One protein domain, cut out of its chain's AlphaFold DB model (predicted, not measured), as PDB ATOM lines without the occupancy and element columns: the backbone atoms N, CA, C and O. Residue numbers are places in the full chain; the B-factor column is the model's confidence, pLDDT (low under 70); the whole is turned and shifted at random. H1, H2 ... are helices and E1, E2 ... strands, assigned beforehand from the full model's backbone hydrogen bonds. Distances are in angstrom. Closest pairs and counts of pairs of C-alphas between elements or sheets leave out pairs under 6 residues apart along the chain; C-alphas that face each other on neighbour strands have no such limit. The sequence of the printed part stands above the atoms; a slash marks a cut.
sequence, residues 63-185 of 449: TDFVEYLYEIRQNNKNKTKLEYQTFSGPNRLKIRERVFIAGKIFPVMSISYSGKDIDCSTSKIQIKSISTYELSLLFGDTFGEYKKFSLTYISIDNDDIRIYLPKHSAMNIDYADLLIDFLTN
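What this domain is: This is residues 63 to 185 of the 449 residues of an uncharacterized protein of Flavobacterium branchiophilum (UniProt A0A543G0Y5). A strongly twisted sheet of five strands curls round the short helix H4, and the longest helix, H1, packs on H4 with its residues 69 to 76. Away from H1 and H4, the small helices H2 and H3 pack on each other, with H3 on the opposite face of the sheet from H4. The printed part has 123 residues, with four named helices and five named strands in the order H1 E1 E2 E3 H2 H3 E4 E5 H4; the sheet runs E1 E2 E5 E4 E3, antiparallel throughout, and the class is mixed, helices and strands. The whole is compact, with a radius of gyration of the C-alphas of 13.7 A and spans of 40 by 29 by 26 A.

How they stand to each other: Begin with E1, residues 96 to 101, an edge strand that forms a hairpin with E2, residues 104 to 113; look for N 96 and O 109, 2.8 A apart. E2 bends by 80 degrees at residue 107, and its pairing is staggered: residues 104 to 109 pair with E1, residues 110 to 113 with E5, residues 161 to 166. There N 164 and O 110 are 2.8 A apart. E5 forms a hairpin with E4, residues 149 to 156, where N 163 and O 154 are 2.8 A apart. E4 bends by 69 degrees at residue 152; its other neighbour is the edge strand E3, residues 125 to 129, with N 155 and O 126 at 2.8 A. The sheet curls round H4, residues 175 to 183; the closest C-alphas of H4 and E5 are those of Tyr 175 and Leu 165, 6.7 A apart. H1, residues 63 to 78, touches H4 with residues 69 to 76 alone, at a steep tilt of 60 degrees, the same way; their closest C-alphas are those of Arg 73 and Leu 183, 4.5 A apart. H2, residues 132 to 139, only grazes the sheet and touches H3, residues 145 to 148, the closest C-alphas being those of Phe 139 and Tyr 146, 5.3 A apart. In H1, H2 and H4 every O i to N i+4 pair is within hydrogen-bond range; H3 is too short for such a pair.

Where its parts are: Find C-alpha 63 at (128.833, 180.411, 193.133); from there H1 runs 22.2 A to C-alpha 78. E2 starts at C-alpha 104, (143.142, 183.798, 190.759), and spans 23.7 A; E4 spans 17.9 A and E5 16.5 A. H4 ends at C-alpha 183, (137.300, 192.851, 199.689).

The domain as a whole: The C-alphas farthest apart are those of Asn 78 and Thr 142, 42.6 A. The printed part has no cut; the links H1 to E1 and E2 to E3 are long, and residues 81 to 82 pair briefly with 118 to 119. Look for pLDDT under 70 at residue 63 and residues 84 to 93, 140 to 143 and 168 to 172.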
ATOM      1  N   THR A  63     129.429 179.161 193.631       66.44
ATOM      2  CA  THR A  63     128.833 180.411 193.133       66.44
ATOM      3  C   THR A  63     128.332 181.254 194.297       66.44
ATOM      4  O   THR A  63     128.742 182.402 194.416       66.44
ATOM      5  N   ASP A  64     127.563 180.671 195.217       74.25
ATOM      6  CA  ASP A  64     127.033 181.385 196.387       74.25
ATOM      7  C   ASP A  64     128.145 181.910 197.304       74.25
ATOM      8  O   ASP A  64     128.052 183.011 197.850       74.25
ATOM      9  N   PHE A  65     129.239 181.152 197.448       78.12
ATOM     10  CA  PHE A  65     130.399 181.607 198.210       78.12
ATOM     11  C   PHE A  65     131.054 182.835 197.568       78.12
ATOM     12  O   PHE A  65     131.339 183.810 198.261       78.12
ATOM     13  N   VAL A  66     131.265 182.819 196.249       81.44
ATOM     14  CA  VAL A  66     131.821 183.971 195.526       81.44
ATOM     15  C   VAL A  66     130.844 185.150 195.540       81.44
ATOM     16  O   VAL A  66     131.280 186.279 195.772       81.44
ATOM     17  N   GLU A  67     129.540 184.915 195.353       84.56
ATOM     18  CA  GLU A  67     128.499 185.947 195.465       84.56
ATOM     19  C   GLU A  67     128.569 186.658 196.821       84.56
ATOM     20  O   GLU A  67     128.605 187.889 196.859       84.56
ATOM     21  N   TYR A  68     128.715 185.911 197.917       85.88
ATOM     22  CA  TYR A  68     128.848 186.483 199.256       85.88
ATOM     23  C   TYR A  68     130.100 187.350 199.427       85.88
ATOM     24  O   TYR A  68     130.042 188.440 199.998       85.88
ATOM     25  N   LEU A  69     131.246 186.928 198.884       90.00
ATOM     26  CA  LEU A  69     132.454 187.758 198.916       90.00
ATOM     27  C   LEU A  69     132.261 189.074 198.137       90.00
ATOM     28  O   LEU A  69     132.771 190.120 198.550       90.00
ATOM     29  N   TYR A  70     131.487 189.055 197.048       90.31
ATOM     30  CA  TYR A  70     131.089 190.272 196.341       90.31
ATOM     31  C   TYR A  70     130.092 191.129 197.132       90.31
ATOM     32  O   TYR A  70     130.176 192.355 197.057       90.31
ATOM     33  N   GLU A  71     129.193 190.538 197.921       91.44
ATOM     34  CA  GLU A  71     128.316 191.284 198.835       91.44
ATOM     35  C   GLU A  71     129.118 192.019 199.912       91.44
ATOM     36  O   GLU A  71     128.879 193.209 200.138       91.44
ATOM     37  N   ILE A  72     130.121 191.372 200.515       92.19
ATOM     38  CA  ILE A  72     131.054 192.021 201.454       92.19
ATOM     39  C   ILE A  72     131.752 193.199 200.765       92.19
ATOM     40  O   ILE A  72     131.730 194.325 201.271       92.19
ATOM     41  N   ARG A  73     132.333 192.968 199.580       93.56
ATOM     42  CA  ARG A  73     133.013 194.005 198.786       93.56
ATOM     43  C   ARG A  73     132.088 195.181 198.464       93.56
ATOM     44  O   ARG A  73     132.506 196.341 198.520       93.56
ATOM     45  N   GLN A  74     130.839 194.907 198.107       92.88
ATOM     46  CA  GLN A  74     129.877 195.936 197.728       92.88
ATOM     47  C   GLN A  74     129.397 196.740 198.946       92.88
ATOM     48  O   GLN A  74     129.262 197.962 198.848       92.88
ATOM     49  N   ASN A  75     129.214 196.098 200.104       93.56
ATOM     50  CA  ASN A  75     128.920 196.777 201.368       93.56
ATOM     51  C   ASN A  75     130.096 197.640 201.842       93.56
ATOM     52  O   ASN A  75     129.893 198.795 202.220       93.56
ATOM     53  N   ASN A  76     131.332 197.151 201.700       95.19
ATOM     54  CA  ASN A  76     132.542 197.948 201.912       95.19
ATOM     55  C   ASN A  76     132.540 199.219 201.041       95.19
ATOM     56  O   ASN A  76     132.709 200.328 201.553       95.19
ATOM     57  N   LYS A  77     132.279 199.072 199.734       93.50
ATOM     58  CA  LYS A  77     132.222 200.184 198.770       93.50
ATOM     59  C   LYS A  77     131.149 201.214 199.126       93.50
ATOM     60  O   LYS A  77     131.390 202.417 199.032       93.50
ATOM     61  N   ASN A  78     129.971 200.736 199.517       92.88
ATOM     62  CA  ASN A  78     128.811 201.565 199.833       92.88
ATOM     63  C   ASN A  78     128.831 202.129 201.260       92.88
ATOM     64  O   ASN A  78     128.004 202.983 201.572       92.88
ATOM     65  N   LYS A  79     129.774 201.688 202.107       92.75
ATOM     66  CA  LYS A  79     129.835 202.009 203.542       92.75
ATOM     67  C   LYS A  79     128.554 201.606 204.284       92.75
ATOM     68  O   LYS A  79     128.067 202.342 205.140       92.75
ATOM     69  N   THR A  80     128.006 200.451 203.927       92.81
ATOM     70  CA  THR A  80     126.817 199.857 204.548       92.81
ATOM     71  C   THR A  80     127.200 198.610 205.336       92.81
ATOM     72  O   THR A  80     128.249 198.009 205.094       92.81
ATOM     73  N   LYS A  81     126.355 198.230 206.298       90.81
ATOM     74  CA  LYS A  81     126.482 196.938 206.972       90.81
ATOM     75  C   LYS A  81     125.934 195.837 206.079       90.81
ATOM     76  O   LYS A  81     124.936 196.044 205.390       90.81
ATOM     77  N   LEU A  82     126.573 194.680 206.128       88.62
ATOM     78  CA  LEU A  82     126.021 193.455 205.579       88.62
ATOM     79  C   LEU A  82     125.076 192.863 206.624       88.62
ATOM     80  O   LEU A  82     125.517 192.472 207.703       88.62
ATOM     81  N   GLU A  83     123.781 192.844 206.315       84.75
ATOM     82  CA  GLU A  83     122.776 192.229 207.181       84.75
ATOM     83  C   GLU A  83     123.055 190.735 207.326       84.75
ATOM     84  O   GLU A  83     123.375 190.048 206.347       84.75
ATOM     85  N   TYR A  84     122.923 190.223 208.546       68.31
ATOM     86  CA  TYR A  84     123.023 188.795 208.769       68.31
ATOM     87  C   TYR A  84     121.853 188.090 208.096       68.31
ATOM     88  O   TYR A  84     120.706 188.157 208.537       68.31
ATOM     89  N   GLN A  85     122.160 187.349 207.044       61.78
ATOM     90  CA  GLN A  85     121.282 186.311 206.546       61.78
ATOM     91  C   GLN A  85     121.855 184.987 207.038       61.78
ATOM     92  O   GLN A  85     123.048 184.724 206.859       61.78
ATOM     93  N   THR A  86     121.027 184.152 207.679       47.28
ATOM     94  CA  THR A  86     121.376 182.742 207.887       47.28
ATOM     95  C   THR A  86     121.736 182.186 206.528       47.28
ATOM     96  O   THR A  86     120.868 182.035 205.671       47.28
ATOM     97  N   PHE A  87     123.025 181.943 206.325       45.44
ATOM     98  CA  PHE A  87     123.515 181.363 205.095       45.44
ATOM     99  C   PHE A  87     122.803 180.016 204.933       45.44
ATOM    100  O   PHE A  87     123.063 179.083 205.690       45.44
ATOM    101  N   SER A  88     121.896 179.898 203.961       39.56
ATOM    102  CA  SER A  88     121.529 178.604 203.389       39.56
ATOM    103  C   SER A  88     122.663 178.197 202.452       39.56
ATOM    104  O   SER A  88     122.509 178.134 201.238       39.56
ATOM    105  N   GLY A  89     123.852 178.032 203.016       40.66
ATOM    106  CA  GLY A  89     125.005 177.484 202.334       40.66
ATOM    107  C   GLY A  89     125.729 176.558 203.301       40.66
ATOM    108  O   GLY A  89     125.606 176.693 204.519       40.66
ATOM    109  N   PRO A  90     126.419 175.554 202.761       38.88
ATOM    110  CA  PRO A  90     126.657 174.293 203.442       38.88
ATOM    111  C   PRO A  90     127.581 174.483 204.636       38.88
ATOM    112  O   PRO A  90     128.570 175.205 204.519       38.88
ATOM    113  N   ASN A  91     127.231 173.818 205.738       45.62
ATOM    114  CA  ASN A  91     127.970 173.592 206.984       45.62
ATOM    115  C   ASN A  91     129.187 174.497 207.259       45.62
ATOM    116  O   ASN A  91     130.173 174.523 206.517       45.62
ATOM    117  N   ARG A  92     129.166 175.170 208.417       51.50
ATOM    118  CA  ARG A  92     130.333 175.868 208.982       51.50
ATOM    119  C   ARG A  92     131.605 175.048 208.811       51.50
ATOM    120  O   ARG A  92     131.596 173.842 209.032       51.50
ATOM    121  N   LEU A  93     132.688 175.731 208.444       61.72
ATOM    122  CA  LEU A  93     134.012 175.137 208.252       61.72
ATOM    123  C   LEU A  93     134.129 174.164 207.068       61.72
ATOM    124  O   LEU A  93     135.203 173.595 206.882       61.72
ATOM    125  N   LYS A  94     133.115 174.041 206.196       71.88
ATOM    126  CA  LYS A  94     133.264 173.278 204.950       71.88
ATOM    127  C   LYS A  94     134.423 173.827 204.119       71.88
ATOM    128  O   LYS A  94     134.422 174.990 203.701       71.88
ATOM    129  N   ILE A  95     135.389 172.956 203.859       74.81
ATOM    130  CA  ILE A  95     136.509 173.228 202.974       74.81
ATOM    131  C   ILE A  95     135.981 173.377 201.546       74.81
ATOM    132  O   ILE A  95     135.255 172.524 201.035       74.81
ATOM    133  N   ARG A  96     136.331 174.494 200.916       77.56
ATOM    134  CA  ARG A  96     136.065 174.792 199.511       77.56
ATOM    135  C   ARG A  96     137.381 174.696 198.775       77.56
ATOM    136  O   ARG A  96     138.353 175.311 199.200       77.56
ATOM    137  N   GLU A  97     137.414 173.942 197.695       73.88
ATOM    138  CA  GLU A  97     138.606 173.816 196.866       73.88
ATOM    139  C   GLU A  97     138.402 174.606 195.570       73.88
ATOM    140  O   GLU A  97     137.277 174.737 195.106       73.88
ATOM    141  N   ARG A  98     139.483 175.146 194.997       71.81
ATOM    142  CA  ARG A  98     139.495 175.788 193.661       71.81
ATOM    143  C   ARG A  98     138.552 176.989 193.476       71.81
ATOM    144  O   ARG A  98     138.019 177.212 192.391       71.81
ATOM    145  N   VAL A  99     138.400 177.832 194.492       78.25
ATOM    146  CA  VAL A  99     137.552 179.028 194.379       78.25
ATOM    147  C   VAL A  99     138.215 180.060 193.460       78.25
ATOM    148  O   VAL A  99     139.316 180.533 193.743       78.25
ATOM    149  N   PHE A 100     137.552 180.444 192.368       77.31
ATOM    150  CA  PHE A 100     138.052 181.481 191.464       77.31
ATOM    151  C   PHE A 100     137.581 182.874 191.897       77.31
ATOM    152  O   PHE A 100     136.394 183.190 191.837       77.31
ATOM    153  N   ILE A 101     138.519 183.726 192.311       79.88
ATOM    154  CA  ILE A 101     138.242 185.103 192.736       79.88
ATOM    155  C   ILE A 101     139.215 186.029 192.020       79.88
ATOM    156  O   ILE A 101     140.431 185.870 192.116       79.88
ATOM    157  N   ALA A 102     138.662 187.009 191.303       76.69
ATOM    158  CA  ALA A 102     139.403 188.083 190.647       76.69
ATOM    159  C   ALA A 102     140.661 187.607 189.892       76.69
ATOM    160  O   ALA A 102     141.760 188.131 190.089       76.69
ATOM    161  N   GLY A 103     140.501 186.612 189.016       73.38
ATOM    162  CA  GLY A 103     141.590 186.157 188.150       73.38
ATOM    163  C   GLY A 103     142.544 185.154 188.779       73.38
ATOM    164  O   GLY A 103     143.550 184.806 188.157       73.38
ATOM    165  N   LYS A 104     142.280 184.716 190.013       79.12
ATOM    166  CA  LYS A 104     143.142 183.798 190.759       79.12
ATOM    167  C   LYS A 104     142.338 182.642 191.323       79.12
ATOM    168  O   LYS A 104     141.202 182.807 191.757       79.12
ATOM    169  N   ILE A 105     142.959 181.470 191.312       78.25
ATOM    170  CA  ILE A 105     142.407 180.265 191.918       78.25
ATOM    171  C   ILE A 105     142.945 180.179 193.340       78.25
ATOM    172  O   ILE A 105     144.157 180.155 193.561       78.25
ATOM    173  N   PHE A 106     142.027 180.137 194.294       82.56
ATOM    174  CA  PHE A 106     142.296 179.855 195.689       82.56
ATOM    175  C   PHE A 106     142.113 178.348 195.888       82.56
ATOM    176  O   PHE A 106     140.983 177.857 195.843       82.56
ATOM    177  N   PRO A 107     143.202 177.584 196.071       77.31
ATOM    178  CA  PRO A 107     143.126 176.129 196.039       77.31
ATOM    179  C   PRO A 107     142.359 175.542 197.212       77.31
ATOM    180  O   PRO A 107     141.747 174.491 197.062       77.31
ATOM    181  N   VAL A 108     142.368 176.232 198.353       81.12
ATOM    182  CA  VAL A 108     141.554 175.888 199.507       81.12
ATOM    183  C   VAL A 108     141.084 177.154 200.218       81.12
ATOM    184  O   VAL A 108     141.866 178.080 200.422       81.12
ATOM    185  N   MET A 109     139.813 177.214 200.592       84.94
ATOM    186  CA  MET A 109     139.234 178.284 201.398       84.94
ATOM    187  C   MET A 109     138.202 177.725 202.366       84.94
ATOM    188  O   MET A 109     137.570 176.700 202.117       84.94
ATOM    189  N   SER A 110     137.989 178.430 203.467       85.12
ATOM    190  CA  SER A 110     136.860 178.175 204.353       85.12
ATOM    191  C   SER A 110     136.402 179.475 204.998       85.12
ATOM    192  O   SER A 110     137.116 180.477 204.972       85.12
ATOM    193  N   ILE A 111     135.199 179.475 205.559       84.81
ATOM    194  CA  ILE A 111     134.616 180.644 206.210       84.81
ATOM    195  C   ILE A 111     133.853 180.231 207.468       84.81
ATOM    196  O   ILE A 111     133.186 179.192 207.498       84.81
ATOM    197  N   SER A 112     133.941 181.060 208.503       82.06
ATOM    198  CA  SER A 112     133.086 181.000 209.690       82.06
ATOM    199  C   SER A 112     132.494 182.377 209.977       82.06
ATOM    200  O   SER A 112     133.137 183.384 209.692       82.06
ATOM    201  N   TYR A 113     131.292 182.420 210.552       80.44
ATOM    202  CA  TYR A 113     130.543 183.655 210.810       80.44
ATOM    203  C   TYR A 113     129.892 183.644 212.198       80.44
ATOM    204  O   TYR A 113     129.501 182.576 212.674       80.44
ATOM    205  N   SER A 114     129.742 184.812 212.829       74.75
ATOM    206  CA  SER A 114     129.260 184.958 214.210       74.75
ATOM    207  C   SER A 114     127.733 185.022 214.368       74.75
ATOM    208  O   SER A 114     127.229 184.874 215.478       74.75
ATOM    209  N   GLY A 115     126.978 185.186 213.279       71.69
ATOM    210  CA  GLY A 115     125.515 185.290 213.358       71.69
ATOM    211  C   GLY A 115     124.965 186.715 213.489       71.69
ATOM    212  O   GLY A 115     123.799 186.876 213.838       71.69
ATOM    213  N   LYS A 116     125.799 187.738 213.277       77.44
ATOM    214  CA  LYS A 116     125.487 189.156 213.515       77.44
ATOM    215  C   LYS A 116     125.609 189.972 212.230       77.44
ATOM    216  O   LYS A 116     126.292 189.550 211.300       77.44
ATOM    217  N   ASP A 117     124.953 191.131 212.187       86.12
ATOM    218  CA  ASP A 117     125.179 192.122 211.129       86.12
ATOM    219  C   ASP A 117     126.640 192.574 211.148       86.12
ATOM    220  O   ASP A 117     127.184 192.871 212.211       86.12
ATOM    221  N   ILE A 118     127.247 192.689 209.970       87.56
ATOM    222  CA  ILE A 118     128.692 192.866 209.825       87.56
ATOM    223  C   ILE A 118     129.016 194.267 209.315       87.56
ATOM    224  O   ILE A 118     128.522 194.697 208.266       87.56
ATOM    225  N   ASP A 119     129.898 194.984 210.010       92.00
ATOM    226  CA  ASP A 119     130.528 196.195 209.483       92.00
ATOM    227  C   ASP A 119     131.652 195.833 208.496       92.00
ATOM    228  O   ASP A 119     132.769 195.474 208.870       92.00
ATOM    229  N   CYS A 120     131.365 195.963 207.199       92.06
ATOM    230  CA  CYS A 120     132.326 195.687 206.132       92.06
ATOM    231  C   CYS A 120     133.286 196.856 205.841       92.06
ATOM    232  O   CYS A 120     133.948 196.845 204.801       92.06
ATOM    233  N   SER A 121     133.368 197.895 206.677       94.69
ATOM    234  CA  SER A 121     134.285 199.017 206.438       94.69
ATOM    235  C   SER A 121     135.751 198.567 206.381       94.69
ATOM    236  O   SER A 121     136.171 197.631 207.054       94.69
ATOM    237  N   THR A 122     136.573 199.246 205.573       94.00
ATOM    238  CA  THR A 122     137.971 198.836 205.331       94.00
ATOM    239  C   THR A 122     138.787 198.720 206.620       94.00
ATOM    240  O   THR A 122     139.608 197.821 206.744       94.00
ATOM    241  N   SER A 123     138.528 199.574 207.616       94.88
ATOM    242  CA  SER A 123     139.179 199.518 208.934       94.88
ATOM    243  C   SER A 123     138.866 198.250 209.740       94.88
ATOM    244  O   SER A 123     139.598 197.923 210.675       94.88
ATOM    245  N   LYS A 124     137.780 197.551 209.399       95.94
ATOM    246  CA  LYS A 124     137.317 196.323 210.053       95.94
ATOM    247  C   LYS A 124     137.810 195.052 209.368       95.94
ATOM    248  O   LYS A 124     137.638 193.980 209.939       95.94
ATOM    249  N   ILE A 125     138.424 195.159 208.189       96.62
ATOM    250  CA  ILE A 125     138.978 194.031 207.432       96.62
ATOM    251  C   ILE A 125     140.480 193.957 207.708       96.62
ATOM    252  O   ILE A 125     141.224 194.878 207.372       96.62
ATOM    253  N   GLN A 126     140.933 192.883 208.352       96.75
ATOM    254  CA  GLN A 126     142.305 192.761 208.852       96.75
ATOM    255  C   GLN A 126     142.848 191.342 208.668       96.75
ATOM    256  O   GLN A 126     142.101 190.368 208.734       96.75
ATOM    257  N   ILE A 127     144.166 191.220 208.495       96.62
ATOM    258  CA  ILE A 127     144.854 189.928 208.589       96.62
ATOM    259  C   ILE A 127     145.105 189.639 210.065       96.62
ATOM    260  O   ILE A 127     145.698 190.462 210.764       96.62
ATOM    261  N   LYS A 128     144.693 188.462 210.529       96.62
ATOM    262  CA  LYS A 128     145.017 187.955 211.865       96.62
ATOM    263  C   LYS A 128     145.743 186.621 211.771       96.62
ATOM    264  O   LYS A 128     145.676 185.936 210.751       96.62
ATOM    265  N   SER A 129     146.458 186.276 212.836       95.19
ATOM    266  CA  SER A 129     147.169 185.005 212.958       95.19
ATOM    267  C   SER A 129     146.310 183.969 213.668       95.19
ATOM    268  O   SER A 129     145.548 184.303 214.570       95.19
ATOM    269  N   ILE A 130     146.486 182.710 213.289       92.69
ATOM    270  CA  ILE A 130     145.861 181.555 213.927       92.69
ATOM    271  C   ILE A 130     146.930 180.502 214.219       92.69
ATOM    272  O   ILE A 130     147.883 180.328 213.455       92.69
ATOM    273  N   SER A 131     146.801 179.815 215.352       91.62
ATOM    274  CA  SER A 131     147.749 178.761 215.715       91.62
ATOM    275  C   SER A 131     147.495 177.484 214.910       91.62
ATOM    276  O   SER A 131     146.372 177.196 214.499       91.62
ATOM    277  N   THR A 132     148.535 176.668 214.725       88.50
ATOM    278  CA  THR A 132     148.387 175.340 214.108       88.50
ATOM    279  C   THR A 132     147.419 174.454 214.891       88.50
ATOM    280  O   THR A 132     146.656 173.716 214.281       88.50
ATOM    281  N   TYR A 133     147.424 174.567 216.223       86.31
ATOM    282  CA  TYR A 133     146.503 173.849 217.101       86.31
ATOM    283  C   TYR A 133     145.046 174.262 216.858       86.31
ATOM    284  O   TYR A 133     144.182 173.413 216.694       86.31
ATOM    285  N   GLU A 134     144.759 175.562 216.757       85.56
ATOM    286  CA  GLU A 134     143.397 176.031 216.474       85.56
ATOM    287  C   GLU A 134     142.927 175.587 215.081       85.56
ATOM    288  O   GLU A 134     141.808 175.100 214.939       85.56
ATOM    289  N   LEU A 135     143.788 175.658 214.058       85.56
ATOM    290  CA  LEU A 135     143.457 175.124 212.734       85.56
ATOM    291  C   LEU A 135     143.198 173.611 212.754       85.56
ATOM    292  O   LEU A 135     142.301 173.151 212.046       85.56
ATOM    293  N   SER A 136     143.957 172.835 213.536       84.12
ATOM    294  CA  SER A 136     143.755 171.385 213.624       84.12
ATOM    295  C   SER A 136     142.456 171.023 214.345       84.12
ATOM    296  O   SER A 136     141.790 170.068 213.949       84.12
ATOM    297  N   LEU A 137     142.029 171.832 215.320       81.38
ATOM    298  CA  LEU A 137     140.705 171.709 215.930       81.38
ATOM    299  C   LEU A 137     139.573 172.047 214.950       81.38
ATOM    300  O   LEU A 137     138.536 171.389 214.974       81.38
ATOM    301  N   LEU A 138     139.760 173.054 214.090       79.88
ATOM    302  CA  LEU A 138     138.738 173.497 213.134       79.88
ATOM    303  C   LEU A 138     138.572 172.552 211.935       79.88
ATOM    304  O   LEU A 138     137.452 172.345 211.476       79.88
ATOM    305  N   PHE A 139     139.673 172.009 211.411       78.25
ATOM    306  CA  PHE A 139     139.687 171.227 210.164       78.25
ATOM    307  C   PHE A 139     140.110 169.764 210.353       78.25
ATOM    308  O   PHE A 139     140.250 169.031 209.380       78.25
ATOM    309  N   GLY A 140     140.297 169.329 211.599       69.44
ATOM    310  CA  GLY A 140     140.592 167.949 211.966       69.44
ATOM    311  C   GLY A 140     142.048 167.523 211.738       69.44
ATOM    312  O   GLY A 140     142.668 167.792 210.706       69.44
ATOM    313  N   ASP A 141     142.588 166.767 212.695       62.44
ATOM    314  CA  ASP A 141     143.903 166.123 212.579       62.44
ATOM    315  C   ASP A 141     143.863 164.828 211.749       62.44
ATOM    316  O   ASP A 141     144.864 164.466 211.128       62.44
ATOM    317  N   THR A 142     142.705 164.159 211.679       49.22
ATOM    318  CA  THR A 142     142.538 162.800 211.125       49.22
ATOM    319  C   THR A 142     142.999 162.660 209.671       49.22
ATOM    320  O   THR A 142     143.496 161.604 209.288       49.22
ATOM    321  N   PHE A 143     142.900 163.729 208.875       55.69
ATOM    322  CA  PHE A 143     143.341 163.755 207.473       55.69
ATOM    323  C   PHE A 143     144.369 164.860 207.176       55.69
ATOM    324  O   PHE A 143     144.791 165.030 206.033       55.69
ATOM    325  N   GLY A 144     144.805 165.609 208.198       70.56
ATOM    326  CA  GLY A 144     145.811 166.666 208.062       70.56
ATOM    327  C   GLY A 144     145.404 167.839 207.162       70.56
ATOM    328  O   GLY A 144     146.282 168.562 206.686       70.56
ATOM    329  N   GLU A 145     144.106 168.047 206.920       73.88
ATOM    330  CA  GLU A 145     143.589 169.071 206.000       73.88
ATOM    331  C   GLU A 145     143.954 170.492 206.435       73.88
ATOM    332  O   GLU A 145     144.221 171.349 205.591       73.88
ATOM    333  N   TYR A 146     144.084 170.721 207.746       81.31
ATOM    334  CA  TYR A 146     144.542 171.991 208.313       81.31
ATOM    335  C   TYR A 146     145.890 172.458 207.735       81.31
ATOM    336  O   TYR A 146     146.146 173.659 207.651       81.31
ATOM    337  N   LYS A 147     146.753 171.532 207.286       85.31
ATOM    338  CA  LYS A 147     148.067 171.847 206.696       85.31
ATOM    339  C   LYS A 147     147.959 172.561 205.347       85.31
ATOM    340  O   LYS A 147     148.946 173.156 204.908       85.31
ATOM    341  N   LYS A 148     146.791 172.499 204.697       82.06
ATOM    342  CA  LYS A 148     146.496 173.217 203.451       82.06
ATOM    343  C   LYS A 148     146.224 174.712 203.697       82.06
ATOM    344  O   LYS A 148     146.343 175.499 202.760       82.06
ATOM    345  N   PHE A 149     145.897 175.120 204.928       87.81
ATOM    346  CA  PHE A 149     145.572 176.507 205.278       87.81
ATOM    347  C   PHE A 149     146.788 177.314 205.747       87.81
ATOM    348  O   PHE A 149     147.771 176.777 206.267       87.81
ATOM    349  N   SER A 150     146.722 178.632 205.557       91.12
ATOM    350  CA  SER A 150     147.702 179.571 206.100       91.12
ATOM    351  C   SER A 150     147.534 179.709 207.613       91.12
ATOM    352  O   SER A 150     146.426 179.616 208.135       91.12
ATOM    353  N   LEU A 151     148.625 180.043 208.310       92.44
ATOM    354  CA  LEU A 151     148.588 180.495 209.712       92.44
ATOM    355  C   LEU A 151     148.057 181.934 209.852       92.44
ATOM    356  O   LEU A 151     148.159 182.549 210.914       92.44
ATOM    357  N   THR A 152     147.505 182.481 208.772       94.25
ATOM    358  CA  THR A 152     146.817 183.763 208.723       94.25
ATOM    359  C   THR A 152     145.438 183.597 208.103       94.25
ATOM    360  O   THR A 152     145.246 182.801 207.183       94.25
ATOM    361  N   TYR A 153     144.487 184.404 208.549       94.88
ATOM    362  CA  TYR A 153     143.134 184.454 208.007       94.88
ATOM    363  C   TYR A 153     142.666 185.911 207.906       94.88
ATOM    364  O   TYR A 153     143.265 186.806 208.513       94.88
ATOM    365  N   ILE A 154     141.611 186.160 207.127       97.12
ATOM    366  CA  ILE A 154     140.982 187.485 207.064       97.12
ATOM    367  C   ILE A 154     139.885 187.562 208.120       97.12
ATOM    368  O   ILE A 154     138.908 186.819 208.054       97.12
ATOM    369  N   SER A 155     140.052 188.469 209.074       96.00
ATOM    370  CA  SER A 155     139.034 188.879 210.037       96.00
ATOM    371  C   SER A 155     138.237 190.041 209.459       96.00
ATOM    372  O   SER A 155     138.830 191.030 209.026       96.00
ATOM    373  N   ILE A 156     136.912 189.971 209.532       94.38
ATOM    374  CA  ILE A 156     136.013 191.090 209.229       94.38
ATOM    375  C   ILE A 156     135.160 191.353 210.462       94.38
ATOM    376  O   ILE A 156     134.590 190.420 211.020       94.38
ATOM    377  N   ASP A 157     135.132 192.616 210.879       93.62
ATOM    378  CA  ASP A 157     134.427 193.107 212.066       93.62
ATOM    379  C   ASP A 157     134.720 192.271 213.318       93.62
ATOM    380  O   ASP A 157     133.864 191.600 213.869       93.62
ATOM    381  N   ASN A 158     135.980 192.290 213.765       92.44
ATOM    382  CA  ASN A 158     136.403 191.608 214.993       92.44
ATOM    383  C   ASN A 158     136.077 190.102 215.028       92.44
ATOM    384  O   ASN A 158     135.601 189.598 216.038       92.44
ATOM    385  N   ASP A 159     136.405 189.386 213.951       90.88
ATOM    386  CA  ASP A 159     136.151 187.949 213.782       90.88
ATOM    387  C   ASP A 159     134.677 187.544 213.654       90.88
ATOM    388  O   ASP A 159     134.388 186.342 213.618       90.88
ATOM    389  N   ASP A 160     133.762 188.503 213.490       87.38
ATOM    390  CA  ASP A 160     132.374 188.198 213.153       87.38
ATOM    391  C   ASP A 160     132.259 187.497 211.784       87.38
ATOM    392  O   ASP A 160     131.354 186.690 211.569       87.38
ATOM    393  N   ILE A 161     133.232 187.701 210.889       88.50
ATOM    394  CA  ILE A 161     133.572 186.755 209.818       88.50
ATOM    395  C   ILE A 161     135.065 186.422 209.897       88.50
ATOM    396  O   ILE A 161     135.910 187.315 209.999       88.50
ATOM    397  N   ARG A 162     135.398 185.136 209.756       90.81
ATOM    398  CA  ARG A 162     136.767 184.659 209.519       90.81
ATOM    399  C   ARG A 162     136.825 183.935 208.183       90.81
ATOM    400  O   ARG A 162     136.081 182.977 207.982       90.81
ATOM    401  N   ILE A 163     137.711 184.363 207.291       92.12
ATOM    402  CA  ILE A 163     137.975 183.692 206.014       92.12
ATOM    403  C   ILE A 163     139.350 183.040 206.087       92.12
ATOM    404  O   ILE A 163     140.377 183.721 206.099       92.12
ATOM    405  N   TYR A 164     139.354 181.714 206.126       91.69
ATOM    406  CA  TYR A 164     140.559 180.900 206.143       91.69
ATOM    407  C   TYR A 164     141.088 180.751 204.725       91.69
ATOM    408  O   TYR A 164     140.360 180.396 203.795       91.69
ATOM    409  N   LEU A 165     142.371 181.051 204.586       91.75
ATOM    410  CA  LEU A 165     143.049 181.171 203.309       91.75
ATOM    411  C   LEU A 165     143.928 179.958 203.039       91.75
ATOM    412  O   LEU A 165     144.412 179.336 203.992       91.75
ATOM    413  N   PRO A 166     144.221 179.670 201.764       87.44
ATOM    414  CA  PRO A 166     145.237 178.693 201.452       87.44
ATOM    415  C   PRO A 166     146.553 179.136 202.073       87.44
ATOM    416  O   PRO A 166     146.874 180.330 202.097       87.44
ATOM    417  N   LYS A 167     147.343 178.170 202.545       84.12
ATOM    418  CA  LYS A 167     148.764 178.412 202.790       84.12
ATOM    419  C   LYS A 167     149.331 179.038 201.520       84.12
ATOM    420  O   LYS A 167     148.874 178.671 200.434       84.12
ATOM    421  N   HIS A 168     150.280 179.973 201.647       67.62
ATOM    422  CA  HIS A 168     150.995 180.488 200.477       67.62
ATOM    423  C   HIS A 168     151.272 179.319 199.549       67.62
ATOM    424  O   HIS A 168     151.834 178.307 199.989       67.62
ATOM    425  N   SER A 169     150.768 179.419 198.317       58.22
ATOM    426  CA  SER A 169     150.936 178.326 197.375       58.22
ATOM    427  C   SER A 169     152.424 178.044 197.257       58.22
ATOM    428  O   SER A 169     153.266 178.914 197.524       58.22
ATOM    429  N   ALA A 170     152.764 176.876 196.731       49.59
ATOM    430  CA  ALA A 170     154.109 176.618 196.244       49.59
ATOM    431  C   ALA A 170     154.550 177.619 195.142       49.59
ATOM    432  O   ALA A 170     155.530 177.392 194.463       49.59
ATOM    433  N   MET A 171     153.838 178.727 194.901       54.03
ATOM    434  CA  MET A 171     154.185 179.790 193.957       54.03
ATOM    435  C   MET A 171     154.319 181.164 194.636       54.03
ATOM    436  O   MET A 171     154.557 182.175 193.964       54.03
ATOM    437  N   ASN A 172     154.293 181.200 195.976       66.38
ATOM    438  CA  ASN A 172     154.433 182.402 196.801       66.38
ATOM    439  C   ASN A 172     153.372 183.467 196.481       66.38
ATOM    440  O   ASN A 172     153.655 184.666 196.519       66.38
ATOM    441  N   ILE A 173     152.166 183.032 196.106       75.94
ATOM    442  CA  ILE A 173     151.036 183.944 195.974       75.94
ATOM    443  C   ILE A 173     150.609 184.374 197.367       75.94
ATOM    444  O   ILE A 173     150.363 183.549 198.251       75.94
ATOM    445  N   ASP A 174     150.522 185.684 197.550       87.12
ATOM    446  CA  ASP A 174     149.956 186.279 198.746       87.12
ATOM    447  C   ASP A 174     148.431 186.332 198.615       87.12
ATOM    448  O   ASP A 174     147.837 187.326 198.196       87.12
ATOM    449  N   TYR A 175     147.792 185.202 198.923       88.94
ATOM    450  CA  TYR A 175     146.336 185.087 198.905       88.94
ATOM    451  C   TYR A 175     145.664 186.035 199.904       88.94
ATOM    452  O   TYR A 175     144.521 186.429 199.677       88.94
ATOM    453  N   ALA A 176     146.357 186.422 200.980       92.12
ATOM    454  CA  ALA A 176     145.825 187.357 201.961       92.12
ATOM    455  C   ALA A 176     145.780 188.777 201.398       92.12
ATOM    456  O   ALA A 176     144.723 189.404 201.429       92.12
ATOM    457  N   ASP A 177     146.881 189.254 200.814       91.88
ATOM    458  CA  ASP A 177     146.936 190.556 200.141       91.88
ATOM    459  C   ASP A 177     145.956 190.633 198.961       91.88
ATOM    460  O   ASP A 177     145.236 191.622 198.823       91.88
ATOM    461  N   LEU A 178     145.857 189.571 198.152       91.12
ATOM    462  CA  LEU A 178     144.894 189.509 197.049       91.12
ATOM    463  C   LEU A 178     143.446 189.573 197.533       91.12
ATOM    464  O   LEU A 178     142.655 190.335 196.974       91.12
ATOM    465  N   LEU A 179     143.087 188.783 198.551       94.31
ATOM    466  CA  LEU A 179     141.717 188.782 199.053       94.31
ATOM    467  C   LEU A 179     141.386 190.094 199.767       94.31
ATOM    468  O   LEU A 179     140.274 190.584 199.609       94.31
ATOM    469  N   ILE A 180     142.325 190.705 200.493       95.50
ATOM    470  CA  ILE A 180     142.114 192.041 201.063       95.50
ATOM    471  C   ILE A 180     141.889 193.066 199.962       95.50
ATOM    472  O   ILE A 180     140.872 193.749 200.004       95.50
ATOM    473  N   ASP A 181     142.767 193.145 198.958       94.94
ATOM    474  CA  ASP A 181     142.590 194.082 197.844       94.94
ATOM    475  C   ASP A 181     141.231 193.864 197.155       94.94
ATOM    476  O   ASP A 181     140.525 194.827 196.842       94.94
ATOM    477  N   PHE A 182     140.794 192.611 197.018       95.19
ATOM    478  CA  PHE A 182     139.457 192.291 196.530       95.19
ATOM    479  C   PHE A 182     138.335 192.760 197.472       95.19
ATOM    480  O   PHE A 182     137.392 193.407 197.021       95.19
ATOM    481  N   LEU A 183     138.384 192.483 198.770       95.69
ATOM    482  CA  LEU A 183     137.300 192.851 199.689       95.69
ATOM    483  C   LEU A 183     137.226 194.367 199.925       95.69
ATOM    484  O   LEU A 183     136.143 194.905 200.147       95.69
ATOM    485  N   THR A 184     138.352 195.077 199.818       95.62
ATOM    486  CA  THR A 184     138.452 196.516 200.109       95.62
ATOM    487  C   THR A 184     138.405 197.406 198.867       95.62
ATOM    488  O   THR A 184     138.792 198.572 198.936       95.62
ATOM    489  N   ASN A 185     137.970 196.890 197.712       92.81
ATOM    490  CA  ASN A 185     137.900 197.667 196.464       92.81
ATOM    491  C   ASN A 185     139.248 198.242 195.993       92.81
ATOM    492  O   ASN A 185     139.300 199.308 195.378       92.81
TER     493      ASN A 185